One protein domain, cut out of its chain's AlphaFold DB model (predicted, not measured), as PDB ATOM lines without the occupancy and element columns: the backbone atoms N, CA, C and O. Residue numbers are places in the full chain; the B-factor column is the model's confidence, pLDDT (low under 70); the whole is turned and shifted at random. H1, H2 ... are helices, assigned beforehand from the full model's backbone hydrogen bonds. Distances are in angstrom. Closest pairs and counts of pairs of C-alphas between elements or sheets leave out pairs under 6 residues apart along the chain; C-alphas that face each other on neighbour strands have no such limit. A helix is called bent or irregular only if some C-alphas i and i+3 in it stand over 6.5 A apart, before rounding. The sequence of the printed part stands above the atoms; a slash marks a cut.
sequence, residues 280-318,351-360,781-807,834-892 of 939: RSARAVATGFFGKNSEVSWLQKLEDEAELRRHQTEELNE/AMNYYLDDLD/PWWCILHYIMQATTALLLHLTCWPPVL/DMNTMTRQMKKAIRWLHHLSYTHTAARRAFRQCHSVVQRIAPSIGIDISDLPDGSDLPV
ATOM      1  N   ARG A 280      80.382 106.972  94.246       88.25
ATOM      2  CA  ARG A 280      78.938 107.266  94.308       88.25
ATOM      3  C   ARG A 280      78.269 106.920  95.645       88.25
ATOM      4  O   ARG A 280      77.215 107.462  95.967       88.25
ATOM      5  N   SER A 281      78.824 105.979  96.409       88.50
ATOM      6  CA  SER A 281      78.318 105.597  97.732       88.50
ATOM      7  C   SER A 281      79.392 104.917  98.580       88.50
ATOM      8  O   SER A 281      80.332 104.335  98.041       88.50
ATOM      9  N   ALA A 282      79.209 104.885  99.904       86.25
ATOM     10  CA  ALA A 282      80.101 104.155 100.812       86.25
ATOM     11  C   ALA A 282      80.253 102.664 100.436       86.25
ATOM     12  O   ALA A 282      81.355 102.128 100.506       86.25
ATOM     13  N   ARG A 283      79.184 102.007  99.952       85.50
ATOM     14  CA  ARG A 283      79.229 100.610  99.477       85.50
ATOM     15  C   ARG A 283      80.024 100.452  98.173       85.50
ATOM     16  O   ARG A 283      80.712  99.442  98.012       85.50
ATOM     17  N   ALA A 284      79.972 101.434  97.272       87.56
ATOM     18  CA  ALA A 284      80.806 101.457  96.068       87.56
ATOM     19  C   ALA A 284      82.289 101.663  96.430       87.56
ATOM     20  O   ALA A 284      83.127 100.871  96.003       87.56
ATOM     21  N   VAL A 285      82.597 102.610  97.326       90.00
ATOM     22  CA  VAL A 285      83.963 102.867  97.827       90.00
ATOM     23  C   VAL A 285      84.533 101.633  98.531       90.00
ATOM     24  O   VAL A 285      85.682 101.258  98.305       90.00
ATOM     25  N   ALA A 286      83.720 100.972  99.358       89.44
ATOM     26  CA  ALA A 286      84.096  99.758 100.074       89.44
ATOM     27  C   ALA A 286      84.280  98.538  99.156       89.44
ATOM     28  O   ALA A 286      85.115  97.684  99.447       89.44
ATOM     29  N   THR A 287      83.534  98.457  98.049       89.19
ATOM     30  CA  THR A 287      83.690  97.410  97.020       89.19
ATOM     31  C   THR A 287      84.929  97.661  96.158       89.19
ATOM     32  O   THR A 287      85.716  96.740  95.926       89.19
ATOM     33  N   GLY A 288      85.143  98.906  95.729       89.19
ATOM     34  CA  GLY A 288      86.238  99.294  94.847       89.19
ATOM     35  C   GLY A 288      86.252  98.525  93.519       89.19
ATOM     36  O   GLY A 288      85.271  97.913  93.108       89.19
ATOM     37  N   PHE A 289      87.400  98.544  92.842       89.25
ATOM     38  CA  PHE A 289      87.591  97.825  91.581       89.25
ATOM     39  C   PHE A 289      87.832  96.322  91.800       89.25
ATOM     40  O   PHE A 289      88.735  95.954  92.558       89.25
ATOM     41  N   PHE A 290      87.093  95.477  91.080       89.88
ATOM     42  CA  PHE A 290      87.324  94.037  90.934       89.88
ATOM     43  C   PHE A 290      87.655  93.726  89.459       89.88
ATOM     44  O   PHE A 290      86.951  94.187  88.567       89.88
ATOM     45  N   GLY A 291      88.730  92.975  89.190       87.44
ATOM     46  CA  GLY A 291      89.210  92.714  87.816       87.44
ATOM     47  C   GLY A 291      88.560  91.510  87.122       87.44
ATOM     48  O   GLY A 291      87.915  90.683  87.777       87.44
ATOM     49  N   LYS A 292      88.768  91.356  85.803       81.56
ATOM     50  CA  LYS A 292      88.088  90.348  84.952       81.56
ATOM     51  C   LYS A 292      88.375  88.870  85.275       81.56
ATOM     52  O   LYS A 292      87.697  87.998  84.732       81.56
ATOM     53  N   ASN A 293      89.331  88.547  86.152       84.88
ATOM     54  CA  ASN A 293      89.530  87.185  86.683       84.88
ATOM     55  C   ASN A 293      88.892  86.945  88.066       84.88
ATOM     56  O   ASN A 293      88.988  85.834  88.580       84.88
ATOM     57  N   SER A 294      88.279  87.963  88.678       91.75
ATOM     58  CA  SER A 294      87.666  87.873  90.009       91.75
ATOM     59  C   SER A 294      86.297  87.194  89.998       91.75
ATOM     60  O   SER A 294      85.547  87.276  89.024       91.75
ATOM     61  N   GLU A 295      85.911  86.597  91.125       92.19
ATOM     62  CA  GLU A 295      84.596  85.950  91.241       92.19
ATOM     63  C   GLU A 295      83.424  86.927  91.208       92.19
ATOM     64  O   GLU A 295      82.352  86.556  90.744       92.19
ATOM     65  N   VAL A 296      83.621  88.176  91.640       92.38
ATOM     66  CA  VAL A 296      82.573  89.207  91.591       92.38
ATOM     67  C   VAL A 296      82.271  89.593  90.138       92.38
ATOM     68  O   VAL A 296      81.105  89.634  89.758       92.38
ATOM     69  N   SER A 297      83.301  89.770  89.300       89.62
ATOM     70  CA  SER A 297      83.127  90.042  87.862       89.62
ATOM     71  C   SER A 297      82.532  88.844  87.105       89.62
ATOM     72  O   SER A 297      81.715  89.019  86.205       89.62
ATOM     73  N   TRP A 298      82.872  87.605  87.478       89.69
ATOM     74  CA  TRP A 298      82.246  86.422  86.867       89.69
ATOM     75  C   TRP A 298      80.819  86.157  87.361       89.69
ATOM     76  O   TRP A 298      80.033  85.579  86.615       89.69
ATOM     77  N   LEU A 299      80.467  86.589  88.575       91.62
ATOM     78  CA  LEU A 299      79.098  86.521  89.091       91.62
ATOM     79  C   LEU A 299      78.195  87.583  88.447       91.62
ATOM     80  O   LEU A 299      77.062  87.270  88.109       91.62
ATOM     81  N   GLN A 300      78.724  88.781  88.179       89.19
ATOM     82  CA  GLN A 300      78.074  89.807  87.354       89.19
ATOM     83  C   GLN A 300      77.706  89.253  85.969       89.19
ATOM     84  O   GLN A 300      76.536  89.216  85.607       89.19
ATOM     85  N   LYS A 301      78.681  88.670  85.256       84.81
ATOM     86  CA  LYS A 301      78.443  88.010  83.961       84.81
ATOM     87  C   LYS A 301      77.435  86.862  84.030       84.81
ATOM     88  O   LYS A 301      76.742  86.610  83.051       84.81
ATOM     89  N   LEU A 302      77.388  86.135  85.148       89.00
ATOM     90  CA  LEU A 302      76.428  85.055  85.362       89.00
ATOM     91  C   LEU A 302      75.003  85.589  85.557       89.00
ATOM     92  O   LEU A 302      74.066  84.984  85.045       89.00
ATOM     93  N   GLU A 303      74.851  86.706  86.267       89.00
ATOM     94  CA  GLU A 303      73.579  87.408  86.438       89.00
ATOM     95  C   GLU A 303      73.069  87.937  85.089       89.00
ATOM     96  O   GLU A 303      71.962  87.594  84.681       89.00
ATOM     97  N   ASP A 304      73.913  88.657  84.341       84.19
ATOM     98  CA  ASP A 304      73.565  89.224  83.029       84.19
ATOM     99  C   ASP A 304      73.194  88.123  81.998       84.19
ATOM    100  O   ASP A 304      72.242  88.261  81.228       84.19
ATOM    101  N   GLU A 305      73.910  86.988  81.998       82.06
ATOM    102  CA  GLU A 305      73.647  85.827  81.128       82.06
ATOM    103  C   GLU A 305      72.382  85.047  81.546       82.06
ATOM    104  O   GLU A 305      71.637  84.570  80.683       82.06
ATOM    105  N   ALA A 306      72.103  84.927  82.849       85.88
ATOM    106  CA  ALA A 306      70.863  84.329  83.350       85.88
ATOM    107  C   ALA A 306      69.639  85.201  83.025       85.88
ATOM    108  O   ALA A 306      68.579  84.673  82.688       85.88
ATOM    109  N   GLU A 307      69.796  86.523  83.068       84.62
ATOM    110  CA  GLU A 307      68.742  87.483  82.756       84.62
ATOM    111  C   GLU A 307      68.452  87.548  81.248       84.62
ATOM    112  O   GLU A 307      67.291  87.487  80.837       84.62
ATOM    113  N   LEU A 308      69.491  87.520  80.402       80.12
ATOM    114  CA  LEU A 308      69.337  87.320  78.957       80.12
ATOM    115  C   LEU A 308      68.585  86.014  78.649       80.12
ATOM    116  O   LEU A 308      67.694  85.995  77.800       80.12
ATOM    117  N   ARG A 309      68.893  84.920  79.360       79.62
ATOM    118  CA  ARG A 309      68.178  83.643  79.208       79.62
ATOM    119  C   ARG A 309      66.717  83.722  79.674       79.62
ATOM    120  O   ARG A 309      65.864  83.101  79.036       79.62
ATOM    121  N   ARG A 310      66.412  84.484  80.732       81.19
ATOM    122  CA  ARG A 310      65.031  84.747  81.184       81.19
ATOM    123  C   ARG A 310      64.231  85.427  80.071       81.19
ATOM    124  O   ARG A 310      63.228  84.869  79.637       81.19
ATOM    125  N   HIS A 311      64.740  86.535  79.531       80.75
ATOM    126  CA  HIS A 311      64.115  87.242  78.408       80.75
ATOM    127  C   HIS A 311      63.923  86.347  77.173       80.75
ATOM    128  O   HIS A 311      62.821  86.287  76.635       80.75
ATOM    129  N   GLN A 312      64.941  85.576  76.770       74.62
ATOM    130  CA  GLN A 312      64.820  84.635  75.644       74.62
ATOM    131  C   GLN A 312      63.767  83.535  75.895       74.62
ATOM    132  O   GLN A 312      63.165  83.038  74.947       74.62
ATOM    133  N   THR A 313      63.510  83.158  77.152       71.81
ATOM    134  CA  THR A 313      62.459  82.185  77.513       71.81
ATOM    135  C   THR A 313      61.064  82.823  77.505       71.81
ATOM    136  O   THR A 313      60.091  82.173  77.131       71.81
ATOM    137  N   GLU A 314      60.955  84.099  77.871       76.00
ATOM    138  CA  GLU A 314      59.699  84.856  77.838       76.00
ATOM    139  C   GLU A 314      59.266  85.182  76.400       76.00
ATOM    140  O   GLU A 314      58.126  84.887  76.047       76.00
ATOM    141  N   GLU A 315      60.186  85.630  75.533       74.31
ATOM    142  CA  GLU A 315      59.937  85.786  74.086       74.31
ATOM    143  C   GLU A 315      59.414  84.476  73.456       74.31
ATOM    144  O   GLU A 315      58.482  84.489  72.651       74.31
ATOM    145  N   LEU A 316      59.973  83.321  73.843       65.44
ATOM    146  CA  LEU A 316      59.522  82.008  73.363       65.44
ATOM    147  C   LEU A 316      58.098  81.659  73.829       65.44
ATOM    148  O   LEU A 316      57.330  81.087  73.052       65.44
ATOM    149  N   ASN A 317      57.724  82.015  75.059       68.19
ATOM    150  CA  ASN A 317      56.373  81.799  75.582       68.19
ATOM    151  C   ASN A 317      55.343  82.720  74.899       68.19
ATOM    152  O   ASN A 317      54.246  82.274  74.562       68.19
ATOM    153  N   GLU A 318      55.698  83.977  74.620       68.75
ATOM    154  CA  GLU A 318      54.828  84.904  73.882       68.75
ATOM    155  C   GLU A 318      54.630  84.457  72.422       68.75
ATOM    156  O   GLU A 318      53.495  84.394  71.938       68.75
ATOM    157  N   ALA A 351      76.481  95.407  93.681       85.56
ATOM    158  CA  ALA A 351      75.375  94.486  93.971       85.56
ATOM    159  C   ALA A 351      75.837  93.014  93.985       85.56
ATOM    160  O   ALA A 351      75.371  92.223  94.805       85.56
ATOM    161  N   MET A 352      76.803  92.664  93.131       90.25
ATOM    162  CA  MET A 352      77.381  91.315  93.038       90.25
ATOM    163  C   MET A 352      78.397  91.003  94.149       90.25
ATOM    164  O   MET A 352      78.645  89.840  94.464       90.25
ATOM    165  N   ASN A 353      78.953  92.020  94.808       91.44
ATOM    166  CA  ASN A 353      79.899  91.847  95.905       91.44
ATOM    167  C   ASN A 353      79.266  91.179  97.152       91.44
ATOM    168  O   ASN A 353      78.494  91.802  97.892       91.44
ATOM    169  N   TYR A 354      79.654  89.924  97.412       94.62
ATOM    170  CA  TYR A 354      79.283  89.146  98.602       94.62
ATOM    171  C   TYR A 354      80.275  89.262  99.775       94.62
ATOM    172  O   TYR A 354      79.988  88.762 100.865       94.62
ATOM    173  N   TYR A 355      81.420  89.927  99.593       95.75
ATOM    174  CA  TYR A 355      82.363  90.227 100.677       95.75
ATOM    175  C   TYR A 355      81.807  91.305 101.625       95.75
ATOM    176  O   TYR A 355      80.779  91.920 101.346       95.75
ATOM    177  N   LEU A 356      82.457  91.493 102.777       94.75
ATOM    178  CA  LEU A 356      81.966  92.288 103.915       94.75
ATOM    179  C   LEU A 356      82.779  93.570 104.158       94.75
ATOM    180  O   LEU A 356      82.802  94.095 105.273       94.75
ATOM    181  N   ASP A 357      83.494  94.063 103.144       93.12
ATOM    182  CA  ASP A 357      84.250  95.320 103.231       93.12
ATOM    183  C   ASP A 357      83.343  96.550 103.440       93.12
ATOM    184  O   ASP A 357      83.810  97.569 103.942       93.12
ATOM    185  N   ASP A 358      82.049  96.454 103.117       89.75
ATOM    186  CA  ASP A 358      81.029  97.468 103.415       89.75
ATOM    187  C   ASP A 358      80.611  97.513 104.895       89.75
ATOM    188  O   ASP A 358      80.012  98.499 105.316       89.75
ATOM    189  N   LEU A 359      80.948  96.493 105.692       90.44
ATOM    190  CA  LEU A 359      80.745  96.502 107.143       90.44
ATOM    191  C   LEU A 359      81.951  97.126 107.853       90.44
ATOM    192  O   LEU A 359      83.101  96.879 107.478       90.44
ATOM    193  N   ASP A 360      81.704  97.901 108.906       87.31
ATOM    194  CA  ASP A 360      82.757  98.531 109.707       87.31
ATOM    195  C   ASP A 360      83.521  97.550 110.612       87.31
ATOM    196  O   ASP A 360      83.092  96.432 110.898       87.31
ATOM    197  N   PRO A 781      91.322  75.375 103.521       95.44
ATOM    198  CA  PRO A 781      91.733  76.774 103.683       95.44
ATOM    199  C   PRO A 781      90.595  77.667 104.224       95.44
ATOM    200  O   PRO A 781      90.035  78.506 103.518       95.44
ATOM    201  N   TRP A 782      90.220  77.477 105.492       95.19
ATOM    202  CA  TRP A 782      89.007  78.030 106.114       95.19
ATOM    203  C   TRP A 782      88.865  79.558 106.022       95.19
ATOM    204  O   TRP A 782      87.753  80.075 105.979       95.19
ATOM    205  N   TRP A 783      89.982  80.284 105.935       95.56
ATOM    206  CA  TRP A 783      90.030  81.741 105.763       95.56
ATOM    207  C   TRP A 783      89.563  82.227 104.379       95.56
ATOM    208  O   TRP A 783      89.249  83.404 104.236       95.56
ATOM    209  N   CYS A 784      89.524  81.360 103.360       96.00
ATOM    210  CA  CYS A 784      89.096  81.708 102.000       96.00
ATOM    211  C   CYS A 784      88.213  80.650 101.310       96.00
ATOM    212  O   CYS A 784      87.871  80.827 100.144       96.00
ATOM    213  N   ILE A 785      87.789  79.580 101.993       96.31
ATOM    214  CA  ILE A 785      87.031  78.470 101.383       96.31
ATOM    215  C   ILE A 785      85.758  78.910 100.632       96.31
ATOM    216  O   ILE A 785      85.449  78.357  99.578       96.31
ATOM    217  N   LEU A 786      85.078  79.969 101.092       97.12
ATOM    218  CA  LEU A 786      83.932  80.565 100.392       97.12
ATOM    219  C   LEU A 786      84.283  81.050  98.970       97.12
ATOM    220  O   LEU A 786      83.474  80.882  98.063       97.12
ATOM    221  N   HIS A 787      85.483  81.600  98.745       97.12
ATOM    222  CA  HIS A 787      85.936  82.000  97.407       97.12
ATOM    223  C   HIS A 787      86.060  80.791  96.474       97.12
ATOM    224  O   HIS A 787      85.591  80.860  95.344       97.12
ATOM    225  N   TYR A 788      86.623  79.675  96.945       98.06
ATOM    226  CA  TYR A 788      86.768  78.467  96.129       98.06
ATOM    227  C   TYR A 788      85.424  77.791  95.823       98.06
ATOM    228  O   TYR A 788      85.212  77.333  94.699       98.06
ATOM    229  N   ILE A 789      84.489  77.786  96.784       98.06
ATOM    230  CA  ILE A 789      83.108  77.332  96.555       98.06
ATOM    231  C   ILE A 789      82.441  78.213  95.495       98.06
ATOM    232  O   ILE A 789      81.920  77.683  94.515       98.06
ATOM    233  N   MET A 790      82.506  79.541  95.634       97.94
ATOM    234  CA  MET A 790      81.934  80.470  94.651       97.94
ATOM    235  C   MET A 790      82.590  80.343  93.276       97.94
ATOM    236  O   MET A 790      81.885  80.322  92.275       97.94
ATOM    237  N   GLN A 791      83.905  80.150  93.206       97.00
ATOM    238  CA  GLN A 791      84.623  79.966  91.947       97.00
ATOM    239  C   GLN A 791      84.138  78.745  91.162       97.00
ATOM    240  O   GLN A 791      83.827  78.856  89.972       97.00
ATOM    241  N   ALA A 792      84.027  77.591  91.822       97.44
ATOM    242  CA  ALA A 792      83.489  76.394  91.189       97.44
ATOM    243  C   ALA A 792      81.991  76.537  90.866       97.44
ATOM    244  O   ALA A 792      81.563  76.144  89.783       97.44
ATOM    245  N   THR A 793      81.207  77.145  91.762       97.44
ATOM    246  CA  THR A 793      79.757  77.334  91.584       97.44
ATOM    247  C   THR A 793      79.457  78.252  90.401       97.44
ATOM    248  O   THR A 793      78.716  77.859  89.509       97.44
ATOM    249  N   THR A 794      80.083  79.426  90.322       95.50
ATOM    250  CA  THR A 794      79.889  80.389  89.228       95.50
ATOM    251  C   THR A 794      80.366  79.826  87.886       95.50
ATOM    252  O   THR A 794      79.690  80.001  86.876       95.50
ATOM    253  N   ALA A 795      81.495  79.100  87.849       93.12
ATOM    254  CA  ALA A 795      81.962  78.437  86.625       93.12
ATOM    255  C   ALA A 795      81.025  77.305  86.153       93.12
ATOM    256  O   ALA A 795      80.846  77.120  84.950       93.12
ATOM    257  N   LEU A 796      80.415  76.567  87.087       93.44
ATOM    258  CA  LEU A 796      79.447  75.507  86.795       93.44
ATOM    259  C   LEU A 796      78.095  76.079  86.339       93.44
ATOM    260  O   LEU A 796      77.563  75.643  85.320       93.44
ATOM    261  N   LEU A 797      77.571  77.082  87.051       93.00
ATOM    262  CA  LEU A 797      76.315  77.747  86.708       93.00
ATOM    263  C   LEU A 797      76.395  78.416  85.333       93.00
ATOM    264  O   LEU A 797      75.487  78.208  84.541       93.00
ATOM    265  N   LEU A 798      77.490  79.107  84.989       89.56
ATOM    266  CA  LEU A 798      77.646  79.742  83.669       89.56
ATOM    267  C   LEU A 798      77.682  78.726  82.510       89.56
ATOM    268  O   LEU A 798      77.314  79.039  81.381       89.56
ATOM    269  N   HIS A 799      78.105  77.485  82.767       87.06
ATOM    270  CA  HIS A 799      77.982  76.427  81.766       87.06
ATOM    271  C   HIS A 799      76.531  75.936  81.631       87.06
ATOM    272  O   HIS A 799      76.071  75.686  80.518       87.06
ATOM    273  N   LEU A 800      75.791  75.855  82.743       87.31
ATOM    274  CA  LEU A 800      74.368  75.498  82.754       87.31
ATOM    275  C   LEU A 800      73.480  76.598  82.137       87.31
ATOM    276  O   LEU A 800      72.538  76.264  81.419       87.31
ATOM    277  N   THR A 801      73.798  77.889  82.312       84.00
ATOM    278  CA  THR A 801      73.097  78.991  81.618       84.00
ATOM    279  C   THR A 801      73.289  78.942  80.099       84.00
ATOM    280  O   THR A 801      72.417  79.400  79.365       84.00
ATOM    281  N   CYS A 802      74.374  78.331  79.611       78.19
ATOM    282  CA  CYS A 802      74.636  78.130  78.184       78.19
ATOM    283  C   CYS A 802      74.106  76.788  77.629       78.19
ATOM    284  O   CYS A 802      74.274  76.516  76.440       78.19
ATOM    285  N   TRP A 803      73.485  75.931  78.451       77.81
ATOM    286  CA  TRP A 803      73.008  74.610  78.016       77.81
ATOM    287  C   TRP A 803      71.729  74.716  77.153       77.81
ATOM    288  O   TRP A 803      70.863  75.541  77.467       77.81
ATOM    289  N   PRO A 804      71.554  73.908  76.084       69.94
ATOM    290  CA  PRO A 804      70.355  73.957  75.243       69.94
ATOM    291  C   PRO A 804      69.048  73.820  76.044       69.94
ATOM    292  O   PRO A 804      68.993  73.009  76.972       69.94
ATOM    293  N   PRO A 805      67.993  74.592  75.724       67.25
ATOM    294  CA  PRO A 805      66.716  74.469  76.415       67.25
ATOM    295  C   PRO A 805      66.037  73.128  76.109       67.25
ATOM    296  O   PRO A 805      66.163  72.590  75.005       67.25
ATOM    297  N   VAL A 806      65.281  72.605  77.075       68.06
ATOM    298  CA  VAL A 806      64.417  71.438  76.855       68.06
ATOM    299  C   VAL A 806      63.169  71.904  76.106       68.06
ATOM    300  O   VAL A 806      62.292  72.544  76.682       68.06
ATOM    301  N   LEU A 807      63.099  71.604  74.809       55.56
ATOM    302  CA  LEU A 807      61.904  71.865  74.006       55.56
ATOM    303  C   LEU A 807      60.740  70.980  74.491       55.56
ATOM    304  O   LEU A 807      60.952  69.777  74.673       55.56
ATOM    305  N   ASP A 834      78.624  64.416  82.347       79.25
ATOM    306  CA  ASP A 834      77.183  64.217  82.242       79.25
ATOM    307  C   ASP A 834      76.399  65.285  83.035       79.25
ATOM    308  O   ASP A 834      76.813  65.708  84.121       79.25
ATOM    309  N   MET A 835      75.227  65.674  82.526       83.19
ATOM    310  CA  MET A 835      74.315  66.632  83.160       83.19
ATOM    311  C   MET A 835      73.932  66.199  84.581       83.19
ATOM    312  O   MET A 835      73.898  67.031  85.490       83.19
ATOM    313  N   ASN A 836      73.749  64.896  84.829       86.62
ATOM    314  CA  ASN A 836      73.467  64.387  86.177       86.62
ATOM    315  C   ASN A 836      74.643  64.593  87.147       86.62
ATOM    316  O   ASN A 836      74.449  64.659  88.362       86.62
ATOM    317  N   THR A 837      75.877  64.705  86.645       89.38
ATOM    318  CA  THR A 837      77.048  65.049  87.464       89.38
ATOM    319  C   THR A 837      77.078  66.547  87.756       89.38
ATOM    320  O   THR A 837      77.249  66.930  88.912       89.38
ATOM    321  N   MET A 838      76.829  67.388  86.748       90.75
ATOM    322  CA  MET A 838      76.769  68.846  86.914       90.75
ATOM    323  C   MET A 838      75.664  69.258  87.894       90.75
ATOM    324  O   MET A 838      75.935  69.945  88.876       90.75
ATOM    325  N   THR A 839      74.450  68.737  87.703       91.69
ATOM    326  CA  THR A 839      73.294  68.964  88.584       91.69
ATOM    327  C   THR A 839      73.595  68.557  90.028       91.69
ATOM    328  O   THR A 839      73.335  69.316  90.959       91.69
ATOM    329  N   ARG A 840      74.215  67.387  90.241       94.19
ATOM    330  CA  ARG A 840      74.582  66.890  91.579       94.19
ATOM    331  C   ARG A 840      75.569  67.817  92.293       94.19
ATOM    332  O   ARG A 840      75.372  68.112  93.469       94.19
ATOM    333  N   GLN A 841      76.604  68.291  91.595       95.44
ATOM    334  CA  GLN A 841      77.599  69.205  92.170       95.44
ATOM    335  C   GLN A 841      77.020  70.609  92.400       95.44
ATOM    336  O   GLN A 841      77.294  71.212  93.435       95.44
ATOM    337  N   MET A 842      76.150  71.094  91.507       95.88
ATOM    338  CA  MET A 842      75.397  72.339  91.689       95.88
ATOM    339  C   MET A 842      74.535  72.277  92.957       95.88
ATOM    340  O   MET A 842      74.683  73.120  93.841       95.88
ATOM    341  N   LYS A 843      73.686  71.248  93.099       95.88
ATOM    342  CA  LYS A 843      72.825  71.077  94.282       95.88
ATOM    343  C   LYS A 843      73.643  70.973  95.578       95.88
ATOM    344  O   LYS A 843      73.289  71.576  96.589       95.88
ATOM    345  N   LYS A 844      74.775  70.262  95.539       96.94
ATOM    346  CA  LYS A 844      75.735  70.164  96.651       96.94
ATOM    347  C   LYS A 844      76.329  71.525  97.032       96.94
ATOM    348  O   LYS A 844      76.379  71.846  98.216       96.94
ATOM    349  N   ALA A 845      76.733  72.341  96.057       97.62
ATOM    350  CA  ALA A 845      77.267  73.679  96.305       97.62
ATOM    351  C   ALA A 845      76.233  74.607  96.965       97.62
ATOM    352  O   ALA A 845      76.547  75.251  97.965       97.62
ATOM    353  N   ILE A 846      74.986  74.610  96.476       97.31
ATOM    354  CA  ILE A 846      73.888  75.393  97.070       97.31
ATOM    355  C   ILE A 846      73.626  74.969  98.526       97.31
ATOM    356  O   ILE A 846      73.510  75.833  99.394       97.31
ATOM    357  N   ARG A 847      73.631  73.662  98.833       96.69
ATOM    358  CA  ARG A 847      73.496  73.149 100.214       96.69
ATOM    359  C   ARG A 847      74.651  73.568 101.130       96.69
ATOM    360  O   ARG A 847      74.411  73.927 102.280       96.69
ATOM    361  N   TRP A 848      75.891  73.576 100.638       97.25
ATOM    362  CA  TRP A 848      77.038  74.084 101.403       97.25
ATOM    363  C   TRP A 848      76.963  75.598 101.642       97.25
ATOM    364  O   TRP A 848      77.249  76.047 102.752       97.25
ATOM    365  N   LEU A 849      76.538  76.387 100.648       97.31
ATOM    366  CA  LEU A 849      76.319  77.829 100.809       97.31
ATOM    367  C   LEU A 849      75.197  78.122 101.821       97.31
ATOM    368  O   LEU A 849      75.379  78.971 102.692       97.31
ATOM    369  N   HIS A 850      74.082  77.384 101.769       96.50
ATOM    370  CA  HIS A 850      72.989  77.474 102.748       96.50
ATOM    371  C   HIS A 850      73.467  77.152 104.173       96.50
ATOM    372  O   HIS A 850      73.331  77.987 105.064       96.50
ATOM    373  N   HIS A 851      74.154  76.024 104.380       94.62
ATOM    374  CA  HIS A 851      74.686  75.652 105.698       94.62
ATOM    375  C   HIS A 851      75.677  76.688 106.265       94.62
ATOM    376  O   HIS A 851      75.671  76.979 107.461       94.62
ATOM    377  N   LEU A 852      76.511  77.304 105.420       93.88
ATOM    378  CA  LEU A 852      77.406  78.386 105.844       93.88
ATOM    379  C   LEU A 852      76.668  79.708 106.135       93.88
ATOM    380  O   LEU A 852      77.192  80.559 106.857       93.88
ATOM    381  N   SER A 853      75.453  79.886 105.614       94.31
ATOM    382  CA  SER A 853      74.660  81.114 105.756       94.31
ATOM    383  C   SER A 853      74.065  81.312 107.154       94.31
ATOM    384  O   SER A 853      73.713  82.442 107.504       94.31
ATOM    385  N   TYR A 854      73.982  80.268 107.984       90.31
ATOM    386  CA  TYR A 854      73.598  80.410 109.393       90.31
ATOM    387  C   TYR A 854      74.643  81.215 110.188       90.31
ATOM    388  O   TYR A 854      74.279  82.100 110.962       90.31
ATOM    389  N   THR A 855      75.939  80.954 109.976       86.00
ATOM    390  CA  THR A 855      77.045  81.526 110.770       86.00
ATOM    391  C   THR A 855      77.796  82.674 110.087       86.00
ATOM    392  O   THR A 855      78.343  83.530 110.791       86.00
ATOM    393  N   HIS A 856      77.824  82.727 108.747       89.06
ATOM    394  CA  HIS A 856      78.620  83.690 107.976       89.06
ATOM    395  C   HIS A 856      77.764  84.555 107.032       89.06
ATOM    396  O   HIS A 856      77.271  84.089 106.005       89.06
ATOM    397  N   THR A 857      77.685  85.863 107.306       92.19
ATOM    398  CA  THR A 857      76.955  86.852 106.483       92.19
ATOM    399  C   THR A 857      77.426  86.880 105.020       92.19
ATOM    400  O   THR A 857      76.617  87.034 104.109       92.19
ATOM    401  N   ALA A 858      78.723  86.657 104.765       94.50
ATOM    402  CA  ALA A 858      79.273  86.572 103.407       94.50
ATOM    403  C   ALA A 858      78.716  85.371 102.619       94.50
ATOM    404  O   ALA A 858      78.367  85.501 101.448       94.50
ATOM    405  N   ALA A 859      78.579  84.214 103.278       95.56
ATOM    406  CA  ALA A 859      77.982  83.029 102.669       95.56
ATOM    407  C   ALA A 859      76.482  83.230 102.405       95.56
ATOM    408  O   ALA A 859      75.991  82.774 101.381       95.56
ATOM    409  N   ARG A 860      75.784  83.993 103.259       94.75
ATOM    410  CA  ARG A 860      74.371  84.362 103.072       94.75
ATOM    411  C   ARG A 860      74.142  85.276 101.867       94.75
ATOM    412  O   ARG A 860      73.189  85.068 101.119       94.75
ATOM    413  N   ARG A 861      75.035  86.247 101.639       94.62
ATOM    414  CA  ARG A 861      75.046  87.078 100.417       94.62
ATOM    415  C   ARG A 861      75.246  86.204  99.169       94.62
ATOM    416  O   ARG A 861      74.423  86.248  98.259       94.62
ATOM    417  N   ALA A 862      76.272  85.353  99.194       96.62
ATOM    418  CA  ALA A 862      76.608  84.410  98.127       96.62
ATOM    419  C   ALA A 862      75.488  83.391  97.815       96.62
ATOM    420  O   ALA A 862      75.147  83.184  96.652       96.62
ATOM    421  N   PHE A 863      74.876  82.792  98.844       96.94
ATOM    422  CA  PHE A 863      73.769  81.841  98.710       96.94
ATOM    423  C   PHE A 863      72.603  82.454  97.933       96.94
ATOM    424  O   PHE A 863      72.169  81.871  96.944       96.94
ATOM    425  N   ARG A 864      72.130  83.647  98.328       94.25
ATOM    426  CA  ARG A 864      70.985  84.302  97.674       94.25
ATOM    427  C   ARG A 864      71.251  84.599  96.195       94.25
ATOM    428  O   ARG A 864      70.358  84.405  95.376       94.25
ATOM    429  N   GLN A 865      72.471  85.018  95.851       93.75
ATOM    430  CA  GLN A 865      72.881  85.273  94.466       93.75
ATOM    431  C   GLN A 865      72.848  83.979  93.632       93.75
ATOM    432  O   GLN A 865      72.125  83.901  92.641       93.75
ATOM    433  N   CYS A 866      73.550  82.925  94.064       95.94
ATOM    434  CA  CYS A 866      73.560  81.653  93.334       95.94
ATOM    435  C   CYS A 866      72.179  80.978  93.284       95.94
ATOM    436  O   CYS A 866      71.829  80.396  92.261       95.94
ATOM    437  N   HIS A 867      71.381  81.067  94.352       94.75
ATOM    438  CA  HIS A 867      70.036  80.493  94.402       94.75
ATOM    439  C   HIS A 867      69.071  81.203  93.435       94.75
ATOM    440  O   HIS A 867      68.379  80.527  92.678       94.75
ATOM    441  N   SER A 868      69.103  82.540  93.364       92.75
ATOM    442  CA  SER A 868      68.329  83.334  92.392       92.75
ATOM    443  C   SER A 868      68.640  82.961  90.933       92.75
ATOM    444  O   SER A 868      67.741  82.844  90.097       92.75
ATOM    445  N   VAL A 869      69.920  82.734  90.613       92.81
ATOM    446  CA  VAL A 869      70.331  82.246  89.285       92.81
ATOM    447  C   VAL A 869      69.792  80.834  89.030       92.81
ATOM    448  O   VAL A 869      69.189  80.597  87.983       92.81
ATOM    449  N   VAL A 870      69.946  79.906  89.986       93.94
ATOM    450  CA  VAL A 870      69.437  78.524  89.874       93.94
ATOM    451  C   VAL A 870      67.925  78.497  89.636       93.94
ATOM    452  O   VAL A 870      67.476  77.796  88.730       93.94
ATOM    453  N   GLN A 871      67.149  79.285  90.386       92.44
ATOM    454  CA  GLN A 871      65.692  79.360  90.245       92.44
ATOM    455  C   GLN A 871      65.251  79.849  88.856       92.44
ATOM    456  O   GLN A 871      64.306  79.292  88.299       92.44
ATOM    457  N   ARG A 872      65.947  80.832  88.263       89.50
ATOM    458  CA  ARG A 872      65.654  81.312  86.897       89.50
ATOM    459  C   ARG A 872      66.007  80.289  85.819       89.50
ATOM    460  O   ARG A 872      65.239  80.124  84.873       89.50
ATOM    461  N   ILE A 873      67.150  79.604  85.923       88.56
ATOM    462  CA  ILE A 873      67.617  78.746  84.820       88.56
ATOM    463  C   ILE A 873      67.038  77.334  84.838       88.56
ATOM    464  O   ILE A 873      66.763  76.797  83.763       88.56
ATOM    465  N   ALA A 874      66.838  76.739  86.017       88.31
ATOM    466  CA  ALA A 874      66.531  75.316  86.162       88.31
ATOM    467  C   ALA A 874      65.291  74.829  85.375       88.31
ATOM    468  O   ALA A 874      65.412  73.786  84.721       88.31
ATOM    469  N   PRO A 875      64.158  75.571  85.315       85.25
ATOM    470  CA  PRO A 875      62.995  75.163  84.522       85.25
ATOM    471  C   PRO A 875      63.318  74.992  83.031       85.25
ATOM    472  O   PRO A 875      62.923  74.004  82.418       85.25
ATOM    473  N   SER A 876      64.112  75.904  82.457       78.81
ATOM    474  CA  SER A 876      64.457  75.895  81.025       78.81
ATOM    475  C   SER A 876      65.365  74.729  80.601       78.81
ATOM    476  O   SER A 876      65.494  74.456  79.409       78.81
ATOM    477  N   ILE A 877      66.018  74.061  81.557       82.25
ATOM    478  CA  ILE A 877      66.942  72.932  81.342       82.25
ATOM    479  C   ILE A 877      66.432  71.620  81.955       82.25
ATOM    480  O   ILE A 877      67.168  70.637  81.986       82.25
ATOM    481  N   GLY A 878      65.180  71.587  82.430       81.44
ATOM    482  CA  GLY A 878      64.562  70.385  82.998       81.44
ATOM    483  C   GLY A 878      65.189  69.903  84.312       81.44
ATOM    484  O   GLY A 878      65.062  68.727  84.649       81.44
ATOM    485  N   ILE A 879      65.877  70.778  85.056       88.12
ATOM    486  CA  ILE A 879      66.433  70.434  86.369       88.12
ATOM    487  C   ILE A 879      65.363  70.662  87.438       88.12
ATOM    488  O   ILE A 879      64.965  71.792  87.709       88.12
ATOM    489  N   ASP A 880      64.944  69.583  88.098       88.81
ATOM    490  CA  ASP A 880      64.217  69.669  89.364       88.81
ATOM    491  C   ASP A 880      65.093  70.335  90.443       88.81
ATOM    492  O   ASP A 880      66.270  69.997  90.593       88.81
ATOM    493  N   ILE A 881      64.502  71.248  91.215       92.19
ATOM    494  CA  ILE A 881      65.128  71.969  92.337       92.19
ATOM    495  C   ILE A 881      64.309  71.885  93.636       92.19
ATOM    496  O   ILE A 881      64.627  72.578  94.598       92.19
ATOM    497  N   SER A 882      63.272  71.040  93.691       89.81
ATOM    498  CA  SER A 882      62.385  70.896  94.861       89.81
ATOM    499  C   SER A 882      63.072  70.333  96.114       89.81
ATOM    500  O   SER A 882      62.549  70.455  97.217       89.81
ATOM    501  N   ASP A 883      64.265  69.752  95.960       91.56
ATOM    502  CA  ASP A 883      65.123  69.248  97.036       91.56
ATOM    503  C   ASP A 883      66.155  70.281  97.548       91.56
ATOM    504  O   ASP A 883      67.026  69.932  98.356       91.56
ATOM    505  N   LEU A 884      66.113  71.532  97.075       92.44
ATOM    506  CA  LEU A 884      66.980  72.617  97.545       92.44
ATOM    507  C   LEU A 884      66.314  73.448  98.655       92.44
ATOM    508  O   LEU A 884      65.107  73.673  98.610       92.44
ATOM    509  N   PRO A 885      67.089  73.932  99.646       91.94
ATOM    510  CA  PRO A 885      66.569  74.849 100.651       91.94
ATOM    511  C   PRO A 885      66.301  76.222 100.024       91.94
ATOM    512  O   PRO A 885      67.154  76.753  99.313       91.94
ATOM    513  N   ASP A 886      65.151  76.819 100.330       87.44
ATOM    514  CA  ASP A 886      64.766  78.146  99.832       87.44
ATOM    515  C   ASP A 886      65.475  79.304 100.566       87.44
ATOM    516  O   ASP A 886      65.605  80.408 100.031       87.44
ATOM    517  N   GLY A 887      65.975  79.037 101.778       86.69
ATOM    518  CA  GLY A 887      66.614  80.006 102.663       86.69
ATOM    519  C   GLY A 887      65.646  80.820 103.526       86.69
ATOM    520  O   GLY A 887      66.076  81.807 104.125       86.69
ATOM    521  N   SER A 888      64.368  80.431 103.605       86.88
ATOM    522  CA  SER A 888      63.358  81.039 104.491       86.88
ATOM    523  C   SER A 888      63.659  80.837 105.985       86.88
ATOM    524  O   SER A 888      63.193  81.598 106.830       86.88
ATOM    525  N   ASP A 889      64.480  79.835 106.297       89.50
ATOM    526  CA  ASP A 889      64.971  79.452 107.621       89.50
ATOM    527  C   ASP A 889      66.241  80.206 108.063       89.50
ATOM    528  O   ASP A 889      66.678  80.082 109.212       89.50
ATOM    529  N   LEU A 890      66.865  80.968 107.161       89.12
ATOM    530  CA  LEU A 890      68.112  81.673 107.441       89.12
ATOM    531  C   LEU A 890      67.866  82.914 108.317       89.12
ATOM    532  O   LEU A 890      66.870  83.615 108.132       89.12
ATOM    533  N   PRO A 891      68.792  83.262 109.234       83.75
ATOM    534  CA  PRO A 891      68.629  84.443 110.071       83.75
ATOM    535  C   PRO A 891      68.495  85.724 109.238       83.75
ATOM    536  O   PRO A 891      69.242  85.933 108.278       83.75
ATOM    537  N   VAL A 892      67.589  86.609 109.660       74.31
ATOM    538  CA  VAL A 892      67.491  87.973 109.127       74.31
ATOM    539  C   VAL A 892      68.827  88.691 109.337       74.31
ATOM    540  O   VAL A 892      69.506  88.517 110.354       74.31
TER     541      VAL A 892
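AT A GLANCE: This is residues 280 to 318, 351 to 360, 781 to 807 and 834 to 892 of the 939 residues of the protein "Zn(2)-C6 fungal-type domain-containing protein" of Aspergillus saccharolyticus JOP 1030-1 (UniProt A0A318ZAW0). You are looking at an elongated bundle of four helices, in which H3 and H5 run side by side as the core, with H2 over one side of that pair and H4 over the other. The short helix H1 lies off the bundle, out past the beginning of H2, and the unnamed tail of residues 878 to 892 folds back along the bundle's length. The printed part has 135 residues, with five named helices in the order H1, H2, H3, H4, H5 and no named strand; its class is all helix. It is compact, with a radius of gyration of the C-alphas of 15.4 A and spans of 49 by 32 by 27 A.

IN THESE COORDINATES: Find C-alpha 282 at (80.101, 104.155, 100.812); there H1 begins, residues 282 to 287, 8.5 A long. Read on to H2, residues 295 to 318, the longest at 34.5 A. Past two cuts comes H3, residues 785 to 801, 24.2 A long. After a third cut, find C-alpha 835 at (74.315, 66.632, 83.160), from which H4 runs 26.8 A to residue 853. H5, residues 857 to 877, runs 30.4 A and ends at C-alpha 877, (66.942, 72.932, 81.342). H5 is irregular, with C-alphas 872 and 875 7.1 A apart, and has a kink of 29 degrees near residue 871.

HOW THE PARTS SIT: Begin with the two hubs, H3 and H5, which touch three helices each. They touch each other, closest at the C-alphas of Thr 801 and Ile 873, 6.4 A, at a shallow tilt of 16 degrees, the same way. H2 touches H3, closest at the C-alphas of Leu 302 and Leu 798, 5.7 A, at a shallow tilt of 27 degrees. With residues 302 to 313 alone, H2 touches H5, closest at the C-alphas of Ala 306 and Val 869, 6.3 A. H4, with residues 838 to 845 alone, touches H3 at a steep tilt of 39 degrees, opposite ways; the C-alphas of Thr 793 and Ala 845 are closest, 6.5 A. H4 and H5 form a helical hairpin, closest at the C-alphas of Ser 853 and Arg 860, 4.2 A. H2 and H4 are apart, and H1 touches no helix. In H1, H2 and H4 every O i to N i+4 pair is within hydrogen-bond range; in H3 12 of 13 are, in H5 14 of 17.

THE WHOLE: The two farthest C-alphas, those of Asp 360 and Leu 807, are 49.2 A apart. Look for three cuts: C-alphas 318 and 351 are 30.3 A apart, 360 and 781 24.3 A, 807 and 834 19.0 A. The link from H4 to H5 is tight and that from H1 to H2 short. The model's pLDDT is under 70 at residues 316 to 318 and 804 to 807.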